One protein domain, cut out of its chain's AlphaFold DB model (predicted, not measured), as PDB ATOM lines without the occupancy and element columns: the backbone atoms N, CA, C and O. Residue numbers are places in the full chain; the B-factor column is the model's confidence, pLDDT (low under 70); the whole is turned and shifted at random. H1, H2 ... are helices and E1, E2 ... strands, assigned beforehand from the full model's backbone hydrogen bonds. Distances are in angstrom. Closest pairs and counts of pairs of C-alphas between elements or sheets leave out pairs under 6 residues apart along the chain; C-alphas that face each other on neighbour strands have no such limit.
ATOM      1  N   PHE A   4      51.893 -33.798   0.544       96.44
ATOM      2  CA  PHE A   4      51.089 -33.537  -0.646       96.44
ATOM      3  C   PHE A   4      51.424 -32.172  -1.272       96.44
ATOM      4  O   PHE A   4      51.699 -32.098  -2.466       96.44
ATOM      5  N   ASP A   5      51.523 -31.107  -0.465       95.88
ATOM      6  CA  ASP A   5      51.950 -29.785  -0.954       95.88
ATOM      7  C   ASP A   5      53.383 -29.801  -1.488       95.88
ATOM      8  O   ASP A   5      53.688 -29.150  -2.484       95.88
ATOM      9  N   THR A   6      54.267 -30.560  -0.841       96.88
ATOM     10  CA  THR A   6      55.658 -30.722  -1.286       96.88
ATOM     11  C   THR A   6      55.724 -31.397  -2.649       96.88
ATOM     12  O   THR A   6      56.422 -30.904  -3.534       96.88
ATOM     13  N   PHE A   7      54.956 -32.469  -2.847       96.75
ATOM     14  CA  PHE A   7      54.823 -33.130  -4.140       96.75
ATOM     15  C   PHE A   7      54.251 -32.183  -5.200       96.75
ATOM     16  O   PHE A   7      54.868 -31.996  -6.247       96.75
ATOM     17  N   LYS A   8      53.124 -31.523  -4.907       96.06
ATOM     18  CA  LYS A   8      52.485 -30.539  -5.793       96.06
ATOM     19  C   LYS A   8      53.476 -29.468  -6.253       96.06
ATOM     20  O   LYS A   8      53.615 -29.228  -7.447       96.06
ATOM     21  N   ASN A   9      54.212 -28.870  -5.318       96.75
ATOM     22  CA  ASN A   9      55.189 -27.827  -5.628       96.75
ATOM     23  C   ASN A   9      56.365 -28.363  -6.456       96.75
ATOM     24  O   ASN A   9      56.867 -27.657  -7.329       96.75
ATOM     25  N   ALA A  10      56.799 -29.602  -6.210       97.06
ATOM     26  CA  ALA A  10      57.835 -30.244  -7.013       97.06
ATOM     27  C   ALA A  10      57.370 -30.478  -8.459       97.06
ATOM     28  O   ALA A  10      58.127 -30.192  -9.385       97.06
ATOM     29  N   VAL A  11      56.124 -30.927  -8.654       96.88
ATOM     30  CA  VAL A  11      55.523 -31.081  -9.987       96.88
ATOM     31  C   VAL A  11      55.432 -29.729 -10.690       96.88
ATOM     32  O   VAL A  11      55.964 -29.603 -11.786       96.88
ATOM     33  N   ILE A  12      54.868 -28.697 -10.052       96.88
ATOM     34  CA  ILE A  12      54.773 -27.341 -10.631       96.88
ATOM     35  C   ILE A  12      56.153 -26.832 -11.061       96.88
ATOM     36  O   ILE A  12      56.325 -26.379 -12.190       96.88
ATOM     37  N   LYS A  13      57.160 -26.966 -10.188       97.19
ATOM     38  CA  LYS A  13      58.535 -26.551 -10.488       97.19
ATOM     39  C   LYS A  13      59.137 -27.326 -11.661       97.19
ATOM     40  O   LYS A  13      59.926 -26.770 -12.418       97.19
ATOM     41  N   TYR A  14      58.812 -28.607 -11.798       96.69
ATOM     42  CA  TYR A  14      59.271 -29.402 -12.929       96.69
ATOM     43  C   TYR A  14      58.592 -28.971 -14.233       96.69
ATOM     44  O   TYR A  14      59.272 -28.788 -15.236       96.69
ATOM     45  N   LEU A  15      57.278 -28.741 -14.214       96.56
ATOM     46  CA  LEU A  15      56.518 -28.299 -15.387       96.56
ATOM     47  C   LEU A  15      56.944 -26.911 -15.875       96.56
ATOM     48  O   LEU A  15      57.057 -26.701 -17.081       96.56
ATOM     49  N   SER A  16      57.291 -26.001 -14.958       96.44
ATOM     50  CA  SER A  16      57.775 -24.665 -15.323       96.44
ATOM     51  C   SER A  16      59.104 -24.676 -16.082       96.44
ATOM     52  O   SER A  16      59.406 -23.711 -16.769       96.44
ATOM     53  N   ILE A  17      59.909 -25.744 -15.986       97.25
ATOM     54  CA  ILE A  17      61.146 -25.886 -16.783       97.25
ATOM     55  C   ILE A  17      60.825 -26.032 -18.280       97.25
ATOM     56  O   ILE A  17      61.661 -25.721 -19.122       97.25
ATOM     57  N   TYR A  18      59.619 -26.503 -18.604       95.62
ATOM     58  CA  TYR A  18      59.149 -26.753 -19.965       95.62
ATOM     59  C   TYR A  18      58.072 -25.755 -20.415       95.62
ATOM     60  O   TYR A  18      57.390 -26.023 -21.403       95.62
ATOM     61  N   ASP A  19      57.882 -24.650 -19.682       95.44
ATOM     62  CA  ASP A  19      56.834 -23.649 -19.934       95.44
ATOM     63  C   ASP A  19      55.412 -24.248 -19.989       95.44
ATOM     64  O   ASP A  19      54.547 -23.802 -20.744       95.44
ATOM     65  N   ILE A  20      55.161 -25.290 -19.186       95.06
ATOM     66  CA  ILE A  20      53.857 -25.956 -19.097       95.06
ATOM     67  C   ILE A  20      53.082 -25.392 -17.907       95.06
ATOM     68  O   ILE A  20      53.464 -25.602 -16.755       95.06
ATOM     69  N   ASP A  21      51.956 -24.741 -18.198       94.00
ATOM     70  CA  ASP A  21      50.977 -24.296 -17.206       94.00
ATOM     71  C   ASP A  21      49.689 -25.116 -17.336       94.00
ATOM     72  O   ASP A  21      48.943 -25.001 -18.312       94.00
ATOM     73  N   ILE A  22      49.457 -26.004 -16.368       94.94
ATOM     74  CA  ILE A  22      48.275 -26.865 -16.315       94.94
ATOM     75  C   ILE A  22      47.735 -26.937 -14.889       94.94
ATOM     76  O   ILE A  22      48.487 -27.075 -13.923       94.94
ATOM     77  N   ASN A  23      46.408 -26.939 -14.760       95.25
ATOM     78  CA  ASN A  23      45.765 -27.306 -13.507       95.25
ATOM     79  C   ASN A  23      45.573 -28.827 -13.451       95.25
ATOM     80  O   ASN A  23      44.738 -29.371 -14.172       95.25
ATOM     81  N   PHE A  24      46.348 -29.492 -12.597       96.44
ATOM     82  CA  PHE A  24      46.265 -30.934 -12.346       96.44
ATOM     83  C   PHE A  24      45.633 -31.273 -10.988       96.44
ATOM     84  O   PHE A  24      45.614 -32.441 -10.604       96.44
ATOM     85  N   LEU A  25      45.149 -30.281 -10.235       97.31
ATOM     86  CA  LEU A  25      44.421 -30.524  -8.993       97.31
ATOM     87  C   LEU A  25      42.946 -30.756  -9.291       97.31
ATOM     88  O   LEU A  25      42.343 -30.063 -10.110       97.31
ATOM     89  N   SER A  26      42.379 -31.736  -8.606       96.88
ATOM     90  CA  SER A  26      40.980 -32.118  -8.724       96.88
ATOM     91  C   SER A  26      40.522 -32.745  -7.406       96.88
ATOM     92  O   SER A  26      41.196 -32.636  -6.377       96.88
ATOM     93  N   THR A  27      39.371 -33.401  -7.409       96.62
ATOM     94  CA  THR A  27      38.796 -34.072  -6.244       96.62
ATOM     95  C   THR A  27      38.583 -35.551  -6.539       96.62
ATOM     96  O   THR A  27      38.391 -35.932  -7.693       96.62
ATOM     97  N   LEU A  28      38.551 -36.403  -5.504       95.25
ATOM     98  CA  LEU A  28      38.208 -37.826  -5.682       95.25
ATOM     99  C   LEU A  28      36.884 -38.031  -6.419       95.25
ATOM    100  O   LEU A  28      36.729 -39.012  -7.135       95.25
ATOM    101  N   ARG A  29      35.922 -37.120  -6.232       94.94
ATOM    102  CA  ARG A  29      34.656 -37.184  -6.951       94.94
ATOM    103  C   ARG A  29      34.881 -36.924  -8.432       94.94
ATOM    104  O   ARG A  29      34.525 -37.772  -9.232       94.94
ATOM    105  N   GLU A  30      35.492 -35.803  -8.790       94.88
ATOM    106  CA  GLU A  30      35.713 -35.411 -10.187       94.88
ATOM    107  C   GLU A  30      36.497 -36.452 -10.988       94.88
ATOM    108  O   GLU A  30      36.052 -36.844 -12.059       94.88
ATOM    109  N   VAL A  31      37.597 -36.971 -10.441       95.25
ATOM    110  CA  VAL A  31      38.421 -37.996 -11.111       95.25
ATOM    111  C   VAL A  31      37.783 -39.391 -11.112       95.25
ATOM    112  O   VAL A  31      38.314 -40.308 -11.716       95.25
ATOM    113  N   SER A  32      36.648 -39.575 -10.431       94.56
ATOM    114  CA  SER A  32      35.864 -40.819 -10.485       94.56
ATOM    115  C   SER A  32      34.741 -40.774 -11.522       94.56
ATOM    116  O   SER A  32      33.873 -41.655 -11.532       94.56
ATOM    117  N   LEU A  33      34.680 -39.701 -12.316       93.94
ATOM    118  CA  LEU A  33      33.690 -39.537 -13.364       93.94
ATOM    119  C   LEU A  33      33.879 -40.614 -14.427       93.94
ATOM    120  O   LEU A  33      34.921 -40.703 -15.060       93.94
ATOM    121  N   ASN A  34      32.834 -41.398 -14.645       89.88
ATOM    122  CA  ASN A  34      32.725 -42.289 -15.779       89.88
ATOM    123  C   ASN A  34      31.813 -41.631 -16.818       89.88
ATOM    124  O   ASN A  34      30.607 -41.468 -16.587       89.88
ATOM    125  N   ASP A  35      32.414 -41.221 -17.931       83.75
ATOM    126  CA  ASP A  35      31.778 -40.569 -19.076       83.75
ATOM    127  C   ASP A  35      31.668 -41.486 -20.311       83.75
ATOM    128  O   ASP A  35      31.216 -41.042 -21.366       83.75
ATOM    129  N   ALA A  36      32.012 -42.773 -20.173       76.38
ATOM    130  CA  ALA A  36      32.000 -43.747 -21.264       76.38
ATOM    131  C   ALA A  36      30.597 -44.295 -21.606       76.38
ATOM    132  O   ALA A  36      30.407 -44.885 -22.669       76.38
ATOM    133  N   GLU A  37      29.610 -44.122 -20.722       68.56
ATOM    134  CA  GLU A  37      28.241 -44.629 -20.892       68.56
ATOM    135  C   GLU A  37      27.237 -43.504 -21.219       68.56
ATOM    136  O   GLU A  37      27.460 -42.336 -20.908       68.56
ATOM    137  N   GLU A  38      26.057 -43.858 -21.753       68.75
ATOM    138  CA  GLU A  38      24.932 -42.924 -21.992       68.75
ATOM    139  C   GLU A  38      24.495 -42.139 -20.736       68.75
ATOM    140  O   GLU A  38      23.785 -41.136 -20.833       68.75
ATOM    141  N   LYS A  39      24.901 -42.593 -19.542       75.88
ATOM    142  CA  LYS A  39      24.683 -41.909 -18.268       75.88
ATOM    143  C   LYS A  39      26.006 -41.672 -17.557       75.88
ATOM    144  O   LYS A  39      26.552 -42.566 -16.920       75.88
ATOM    145  N   THR A  40      26.436 -40.419 -17.579       83.81
ATOM    146  CA  THR A  40      27.526 -39.910 -16.753       83.81
ATOM    147  C   THR A  40      27.275 -40.225 -15.274       83.81
ATOM    148  O   THR A  40      26.261 -39.801 -14.706       83.81
ATOM    149  N   LYS A  41      28.188 -40.965 -14.633       91.31
ATOM    150  CA  LYS A  41      28.097 -41.323 -13.205       91.31
ATOM    151  C   LYS A  41      29.434 -41.128 -12.500       91.31
ATOM    152  O   LYS A  41      30.486 -41.341 -13.085       91.31
ATOM    153  N   TYR A  42      29.386 -40.760 -11.226       93.31
ATOM    154  CA  TYR A  42      30.568 -40.704 -10.367       93.31
ATOM    155  C   TYR A  42      30.699 -42.021  -9.603       93.31
ATOM    156  O   TYR A  42      29.753 -42.430  -8.927       93.31
ATOM    157  N   LEU A  43      31.853 -42.680  -9.706       93.44
ATOM    158  CA  LEU A  43      32.122 -43.951  -9.022       93.44
ATOM    159  C   LEU A  43      32.460 -43.744  -7.540       93.44
ATOM    160  O   LEU A  43      32.196 -44.616  -6.713       93.44
ATOM    161  N   TYR A  44      32.979 -42.569  -7.178       93.81
ATOM    162  CA  TYR A  44      33.143 -42.158  -5.792       93.81
ATOM    163  C   TYR A  44      31.884 -41.441  -5.288       93.81
ATOM    164  O   TYR A  44      31.571 -40.318  -5.687       93.81
ATOM    165  N   THR A  45      31.185 -42.084  -4.351       91.38
ATOM    166  CA  THR A  45      29.983 -41.546  -3.689       91.38
ATOM    167  C   THR A  45      30.234 -41.149  -2.232       91.38
ATOM    168  O   THR A  45      29.287 -41.019  -1.456       91.38
ATOM    169  N   GLY A  46      31.502 -41.019  -1.828       90.31
ATOM    170  CA  GLY A  46      31.861 -40.584  -0.481       90.31
ATOM    171  C   GLY A  46      31.475 -39.127  -0.226       90.31
ATOM    172  O   GLY A  46      31.401 -38.309  -1.140       90.31
ATOM    173  N   ASP A  47      31.255 -38.797   1.041       89.94
ATOM    174  CA  ASP A  47      30.872 -37.464   1.518       89.94
ATOM    175  C   ASP A  47      32.047 -36.474   1.564       89.94
ATOM    176  O   ASP A  47      31.855 -35.257   1.600       89.94
ATOM    177  N   LYS A  48      33.283 -36.982   1.557       89.62
ATOM    178  CA  LYS A  48      34.488 -36.154   1.659       89.62
ATOM    179  C   LYS A  48      34.936 -35.628   0.305       89.62
ATOM    180  O   LYS A  48      35.248 -36.409  -0.593       89.62
ATOM    181  N   ASN A  49      35.103 -34.311   0.230       87.12
ATOM    182  CA  ASN A  49      35.739 -33.626  -0.888       87.12
ATOM    183  C   ASN A  49      37.271 -33.626  -0.729       87.12
ATOM    184  O   ASN A  49      37.855 -32.662  -0.236       87.12
ATOM    185  N   ILE A  50      37.913 -34.750  -1.049       93.38
ATOM    186  CA  ILE A  50      39.365 -34.922  -0.905       93.38
ATOM    187  C   ILE A  50      40.058 -34.389  -2.161       93.38
ATOM    188  O   ILE A  50      39.793 -34.900  -3.249       93.38
ATOM    189  N   GLU A  51      40.937 -33.397  -1.995       95.81
ATOM    190  CA  GLU A  51      41.810 -32.889  -3.063       95.81
ATOM    191  C   GLU A  51      42.840 -33.952  -3.456       95.81
ATOM    192  O   GLU A  51      43.450 -34.605  -2.603       95.81
ATOM    193  N   VAL A  52      43.024 -34.123  -4.760       97.44
ATOM    194  CA  VAL A  52      43.935 -35.094  -5.361       97.44
ATOM    195  C   VAL A  52      44.634 -34.490  -6.570       97.44
ATOM    196  O   VAL A  52      44.202 -33.487  -7.138       97.44
ATOM    197  N   VAL A  53      45.719 -35.132  -6.979       98.00
ATOM    198  CA  VAL A  53      46.353 -34.895  -8.272       98.00
ATOM    199  C   VAL A  53      45.673 -35.783  -9.308       98.00
ATOM    200  O   VAL A  53      45.672 -37.001  -9.144       98.00
ATOM    201  N   SER A  54      45.120 -35.181 -10.362       97.38
ATOM    202  CA  SER A  54      44.680 -35.899 -11.558       97.38
ATOM    203  C   SER A  54      45.909 -36.352 -12.335       97.38
ATOM    204  O   SER A  54      46.682 -35.547 -12.870       97.38
ATOM    205  N   MET A  55      46.110 -37.661 -12.355       96.75
ATOM    206  CA  MET A  55      47.278 -38.272 -12.973       96.75
ATOM    207  C   MET A  55      47.116 -38.368 -14.497       96.75
ATOM    208  O   MET A  55      48.116 -38.232 -15.203       96.75
ATOM    209  N   ASP A  56      45.883 -38.446 -15.003       93.38
ATOM    210  CA  ASP A  56      45.581 -38.329 -16.437       93.38
ATOM    211  C   ASP A  56      45.959 -36.960 -16.990       93.38
ATOM    212  O   ASP A  56      46.634 -36.864 -18.011       93.38
ATOM    213  N   VAL A  57      45.625 -35.874 -16.283       94.62
ATOM    214  CA  VAL A  57      46.022 -34.526 -16.711       94.62
ATOM    215  C   VAL A  57      47.546 -34.404 -16.793       94.62
ATOM    216  O   VAL A  57      48.070 -33.850 -17.764       94.62
ATOM    217  N   LEU A  58      48.275 -34.952 -15.815       95.31
ATOM    218  CA  LEU A  58      49.737 -34.966 -15.855       95.31
ATOM    219  C   LEU A  58      50.283 -35.823 -17.004       95.31
ATOM    220  O   LEU A  58      51.226 -35.406 -17.677       95.31
ATOM    221  N   ALA A  59      49.711 -36.999 -17.251       92.69
ATOM    222  CA  ALA A  59      50.146 -37.885 -18.323       92.69
ATOM    223  C   ALA A  59      49.865 -37.282 -19.708       92.69
ATOM    224  O   ALA A  59      50.761 -37.170 -20.549       92.69
ATOM    225  N   GLU A  60      48.632 -36.851 -19.949       90.06
ATOM    226  CA  GLU A  60      48.171 -36.433 -21.266       90.06
ATOM    227  C   GLU A  60      48.614 -35.027 -21.647       90.06
ATOM    228  O   GLU A  60      48.973 -34.806 -22.803       90.06
ATOM    229  N   LYS A  61      48.599 -34.079 -20.701       90.12
ATOM    230  CA  LYS A  61      48.876 -32.669 -21.007       90.12
ATOM    231  C   LYS A  61      50.328 -32.290 -20.757       90.12
ATOM    232  O   LYS A  61      50.894 -31.544 -21.546       90.12
ATOM    233  N   ALA A  62      50.949 -32.817 -19.703       92.88
ATOM    234  CA  ALA A  62      52.342 -32.500 -19.397       92.88
ATOM    235  C   ALA A  62      53.327 -33.512 -19.989       92.88
ATOM    236  O   ALA A  62      54.215 -33.145 -20.759       92.88
ATOM    237  N   TYR A  63      53.195 -34.793 -19.643       91.44
ATOM    238  CA  TYR A  63      54.197 -35.791 -20.007       91.44
ATOM    239  C   TYR A  63      54.302 -35.976 -21.526       91.44
ATOM    240  O   TYR A  63      55.419 -35.991 -22.046       91.44
ATOM    241  N   LYS A  64      53.177 -36.046 -22.259       90.00
ATOM    242  CA  LYS A  64      53.200 -36.115 -23.736       90.00
ATOM    243  C   LYS A  64      53.948 -34.941 -24.357       90.00
ATOM    244  O   LYS A  64      54.762 -35.160 -25.253       90.00
ATOM    245  N   GLN A  65      53.717 -33.725 -23.856       90.00
ATOM    246  CA  GLN A  65      54.389 -32.524 -24.345       90.00
ATOM    247  C   GLN A  65      55.897 -32.588 -24.099       90.00
ATOM    248  O   GLN A  65      56.678 -32.380 -25.024       90.00
ATOM    249  N   ILE A  66      56.310 -32.964 -22.887       91.38
ATOM    250  CA  ILE A  66      57.728 -33.091 -22.518       91.38
ATOM    251  C   ILE A  66      58.438 -34.154 -23.366       91.38
ATOM    252  O   ILE A  66      59.604 -33.997 -23.724       91.38
ATOM    253  N   ARG A  67      57.756 -35.258 -23.683       88.56
ATOM    254  CA  ARG A  67      58.337 -36.384 -24.431       88.56
ATOM    255  C   ARG A  67      58.177 -36.269 -25.944       88.56
ATOM    256  O   ARG A  67      58.731 -37.104 -26.654       88.56
ATOM    257  N   GLY A  68      57.437 -35.277 -26.436       83.94
ATOM    258  CA  GLY A  68      57.116 -35.132 -27.856       83.94
ATOM    259  C   GLY A  68      56.228 -36.258 -28.405       83.94
ATOM    260  O   GLY A  68      56.212 -36.498 -29.609       83.94
ATOM    261  N   THR A  69      55.507 -36.978 -27.541       78.94
ATOM    262  CA  THR A  69      54.682 -38.137 -27.911       78.94
ATOM    263  C   THR A  69      53.213 -37.729 -27.999       78.94
ATOM    264  O   THR A  69      52.417 -38.022 -27.109       78.94
ATOM    265  N   PHE A  70      52.857 -37.013 -29.066       71.62
ATOM    266  CA  PHE A  70      51.503 -36.480 -29.277       71.62
ATOM    267  C   PHE A  70      50.558 -37.434 -30.023       71.62
ATOM    268  O   PHE A  70      49.380 -37.126 -30.186       71.62
ATOM    269  N   SER A  71      51.048 -38.580 -30.503       69.06
ATOM    270  CA  SER A  71      50.232 -39.522 -31.274       69.06
ATOM    271  C   SER A  71      49.148 -40.161 -30.402       69.06
ATOM    272  O   SER A  71      49.463 -40.728 -29.353       69.06
ATOM    273  N   ALA A  72      47.901 -40.157 -30.881       68.25
ATOM    274  CA  ALA A  72      46.797 -40.904 -30.270       68.25
ATOM    275  C   ALA A  72      47.090 -42.414 -30.166       68.25
ATOM    276  O   ALA A  72      46.608 -43.074 -29.251       68.25
ATOM    277  N   ASP A  73      47.963 -42.929 -31.036       71.44
ATOM    278  CA  ASP A  73      48.378 -44.335 -31.078       71.44
ATOM    279  C   ASP A  73      49.304 -44.756 -29.922       71.44
ATOM    280  O   ASP A  73      49.607 -45.937 -29.774       71.44
ATOM    281  N   ASN A  74      49.754 -43.808 -29.089       70.75
ATOM    282  CA  ASN A  74      50.573 -44.076 -27.904       70.75
ATOM    283  C   ASN A  74      49.860 -43.580 -26.635       70.75
ATOM    284  O   ASN A  74      50.246 -42.548 -26.070       70.75
ATOM    285  N   PRO A  75      48.798 -44.275 -26.183       75.12
ATOM    286  CA  PRO A  75      48.161 -43.949 -24.917       75.12
ATOM    287  C   PRO A  75      49.151 -44.161 -23.768       75.12
ATOM    288  O   PRO A  75      49.876 -45.155 -23.718       75.12
ATOM    289  N   ILE A  76      49.183 -43.210 -22.836       84.00
ATOM    290  CA  ILE A  76      49.959 -43.346 -21.605       84.00
ATOM    291  C   ILE A  76      49.011 -43.903 -20.563       84.00
ATOM    292  O   ILE A  76      48.000 -43.283 -20.263       84.00
ATOM    293  N   ALA A  77      49.351 -45.067 -20.019       85.75
ATOM    294  CA  ALA A  77      48.638 -45.602 -18.875       85.75
ATOM    295  C   ALA A  77      48.995 -44.785 -17.626       85.75
ATOM    296  O   ALA A  77      50.148 -44.787 -17.179       85.75
ATOM    297  N   SER A  78      48.002 -44.102 -17.073       92.25
ATOM    298  CA  SER A  78      48.015 -43.470 -15.757       92.25
ATOM    299  C   SER A  78      46.989 -44.146 -14.854       92.25
ATOM    300  O   SER A  78      46.197 -44.968 -15.305       92.25
ATOM    301  N   VAL A  79      47.079 -43.848 -13.560       95.31
ATOM    302  CA  VAL A  79      45.933 -44.024 -12.662       95.31
ATOM    303  C   VAL A  79      45.063 -42.772 -12.724       95.31
ATOM    304  O   VAL A  79      45.566 -41.740 -13.158       95.31
ATOM    305  N   ASP A  80      43.834 -42.794 -12.216       95.62
ATOM    306  CA  ASP A  80      42.996 -41.583 -12.199       95.62
ATOM    307  C   ASP A  80      43.531 -40.521 -11.216       95.62
ATOM    308  O   ASP A  80      43.603 -39.323 -11.519       95.62
ATOM    309  N   ALA A  81      43.936 -40.955 -10.013       97.25
ATOM    310  CA  ALA A  81      44.265 -40.046  -8.916       97.25
ATOM    311  C   ALA A  81      45.491 -40.436  -8.085       97.25
ATOM    312  O   ALA A  81      45.766 -41.606  -7.810       97.25
ATOM    313  N   PHE A  82      46.187 -39.406  -7.599       98.19
ATOM    314  CA  PHE A  82      47.289 -39.516  -6.650       98.19
ATOM    315  C   PHE A  82      47.099 -38.591  -5.442       98.19
ATOM    316  O   PHE A  82      46.739 -37.421  -5.588       98.19
ATOM    317  N   LEU A  83      47.395 -39.091  -4.238       96.56
ATOM    318  CA  LEU A  83      47.482 -38.261  -3.033       96.56
ATOM    319  C   LEU A  83      48.446 -38.831  -1.982       96.56
ATOM    320  O   LEU A  83      48.778 -40.017  -1.978       96.56
ATOM    321  N   ILE A  84      48.844 -37.974  -1.039       97.56
ATOM    322  CA  ILE A  84      49.656 -38.345   0.126       97.56
ATOM    323  C   ILE A  84      48.872 -37.983   1.384       97.56
ATOM    324  O   ILE A  84      48.488 -36.828   1.570       97.56
ATOM    325  N   ASN A  85      48.626 -38.960   2.259       95.00
ATOM    326  CA  ASN A  85      47.895 -38.707   3.502       95.00
ATOM    327  C   ASN A  85      48.796 -38.103   4.604       95.00
ATOM    328  O   ASN A  85      50.015 -37.984   4.470       95.00
ATOM    329  N   ASN A  86      48.199 -37.776   5.752       93.69
ATOM    330  CA  ASN A  86      48.908 -37.211   6.909       93.69
ATOM    331  C   ASN A  86      49.910 -38.167   7.592       93.69
ATOM    332  O   ASN A  86      50.737 -37.711   8.376       93.69
ATOM    333  N   LYS A  87      49.850 -39.471   7.300       96.69
ATOM    334  CA  LYS A  87      50.812 -40.487   7.751       96.69
ATOM    335  C   LYS A  87      51.926 -40.730   6.731       96.69
ATOM    336  O   LYS A  87      52.695 -41.668   6.899       96.69
ATOM    337  N   ASN A  88      52.014 -39.898   5.691       95.56
ATOM    338  CA  ASN A  88      52.957 -40.049   4.587       95.56
ATOM    339  C   ASN A  88      52.775 -41.346   3.774       95.56
ATOM    340  O   ASN A  88      53.719 -41.827   3.153       95.56
ATOM    341  N   ASN A  89      51.565 -41.909   3.747       97.69
ATOM    342  CA  ASN A  89      51.238 -42.996   2.829       97.69
ATOM    343  C   ASN A  89      50.829 -42.412   1.482       97.69
ATOM    344  O   ASN A  89      50.061 -41.447   1.424       97.69
ATOM    345  N   TRP A  90      51.329 -43.029   0.419       97.50
ATOM    346  CA  TRP A  90      51.081 -42.631  -0.958       97.50
ATOM    347  C   TRP A  90      49.976 -43.518  -1.518       97.50
ATOM    348  O   TRP A  90      50.037 -44.740  -1.376       97.50
ATOM    349  N   TYR A  91      48.972 -42.906  -2.135       97.56
ATOM    350  CA  TYR A  91      47.854 -43.616  -2.741       97.56
ATOM    351  C   TYR A  91      47.820 -43.321  -4.230       97.56
ATOM    352  O   TYR A  91      47.781 -42.161  -4.633       97.56
ATOM    353  N   PHE A  92      47.805 -44.396  -5.008       97.25
ATOM    354  CA  PHE A  92      47.486 -44.401  -6.427       97.25
ATOM    355  C   PHE A  92      46.109 -45.046  -6.543       97.25
ATOM    356  O   PHE A  92      45.916 -46.162  -6.052       97.25
ATOM    357  N   ILE A  93      45.145 -44.312  -7.086       95.69
ATOM    358  CA  ILE A  93      43.737 -44.700  -7.085       95.69
ATOM    359  C   ILE A  93      43.270 -44.816  -8.525       95.69
ATOM    360  O   ILE A  93      43.406 -43.870  -9.292       95.69
ATOM    361  N   GLU A  94      42.703 -45.979  -8.817       95.38
ATOM    362  CA  GLU A  94      42.049 -46.316 -10.072       95.38
ATOM    363  C   GLU A  94      40.587 -46.663  -9.774       95.38
ATOM    364  O   GLU A  94      40.302 -47.518  -8.924       95.38
TER     365      GLU A  94
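What this domain is: This is residues 4 to 94 of the 106 residues of an uncharacterized protein of Eubacterium sp. An11 (UniProt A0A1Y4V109). A small twisted sheet of four short strands has two helices, H1 and H2, reaching away from it roughly side by side, each meeting the sheet only with its first residues. The long link between E1 and E2 loops out away from the helices, and its residues 35 to 40 stick out free. The printed part has 91 residues, with two named helices and four named strands in the order H1 E1 E2 H2 E3 E4; the sheet's order is E1 E2 E3 E4, antiparallel throughout. The class is mixed, helices and strands, with under half of the residues in named elements. The whole is only just compact, close to loose, with a radius of gyration of the C-alphas of 14.2 A, and flat, spanning 37 by 37 by 19 A.

How they stand to each other: Start in the sheet with E2, residues 51 to 54, an inner strand with staggered pairing. Its residues 51 to 53 pair with edge strand E1, residues 25 to 27, in a hairpin, where N 26 and O 52 are 2.9 A apart, within hydrogen-bond range. Its residues 53 to 54 pair with E3, residues 81 to 84, where N 53 and O 82 are 2.9 A apart. E3 forms a hairpin with edge strand E4, residues 90 to 93; look for N 91 and O 83, 2.9 A apart. The sheet is only just strongly twisted, its C-alphas lying up to 4.1 A off the best plane. H1, residues 4 to 18, is on the sheet but only grazes it with residues 4 to 8; its closest C-alphas to E3 are those of Phe 4 and Ile 84, 5.1 A apart. H2, residues 55 to 67, is on the sheet but only grazes it with residues 55 to 58; the closest C-alphas of H2 and E3 are those of Met 55 and Ala 81, 5.4 A apart. H1 and H2 are close but not clearly touching, the closest C-alphas being those of Tyr 18 and Ile 66, 7.0 A apart. They run the same way at a shallow tilt of 28 degrees. Of the O i to N i+4 pairs, 9 of 11 in H1 and 6 of 9 in H2 are within hydrogen-bond range.

Where its parts are: Find C-alpha 81 at (44.265, -40.046, -8.916); from there E3 runs 10.7 A to residue 84, and E4 covers 9.8 A from residue 90 to 93. E2 covers 9.5 A and E1 7.2 A. H1 begins at C-alpha 4, (51.089, -33.537, -0.646), and runs 22.0 A to residue 18. H2 runs 16.0 A to C-alpha 67 at (58.337, -36.384, -24.431).

The domain as a whole: The two C-alphas farthest apart are those of Ile 17 and Glu 38, 40.4 A. The printed part has no cut. The links E1 to E2 and H2 to E3 are long. Mean pLDDT of the printed part is 91.4; look for values under 70 at residues 37 to 38 and 71 to 72.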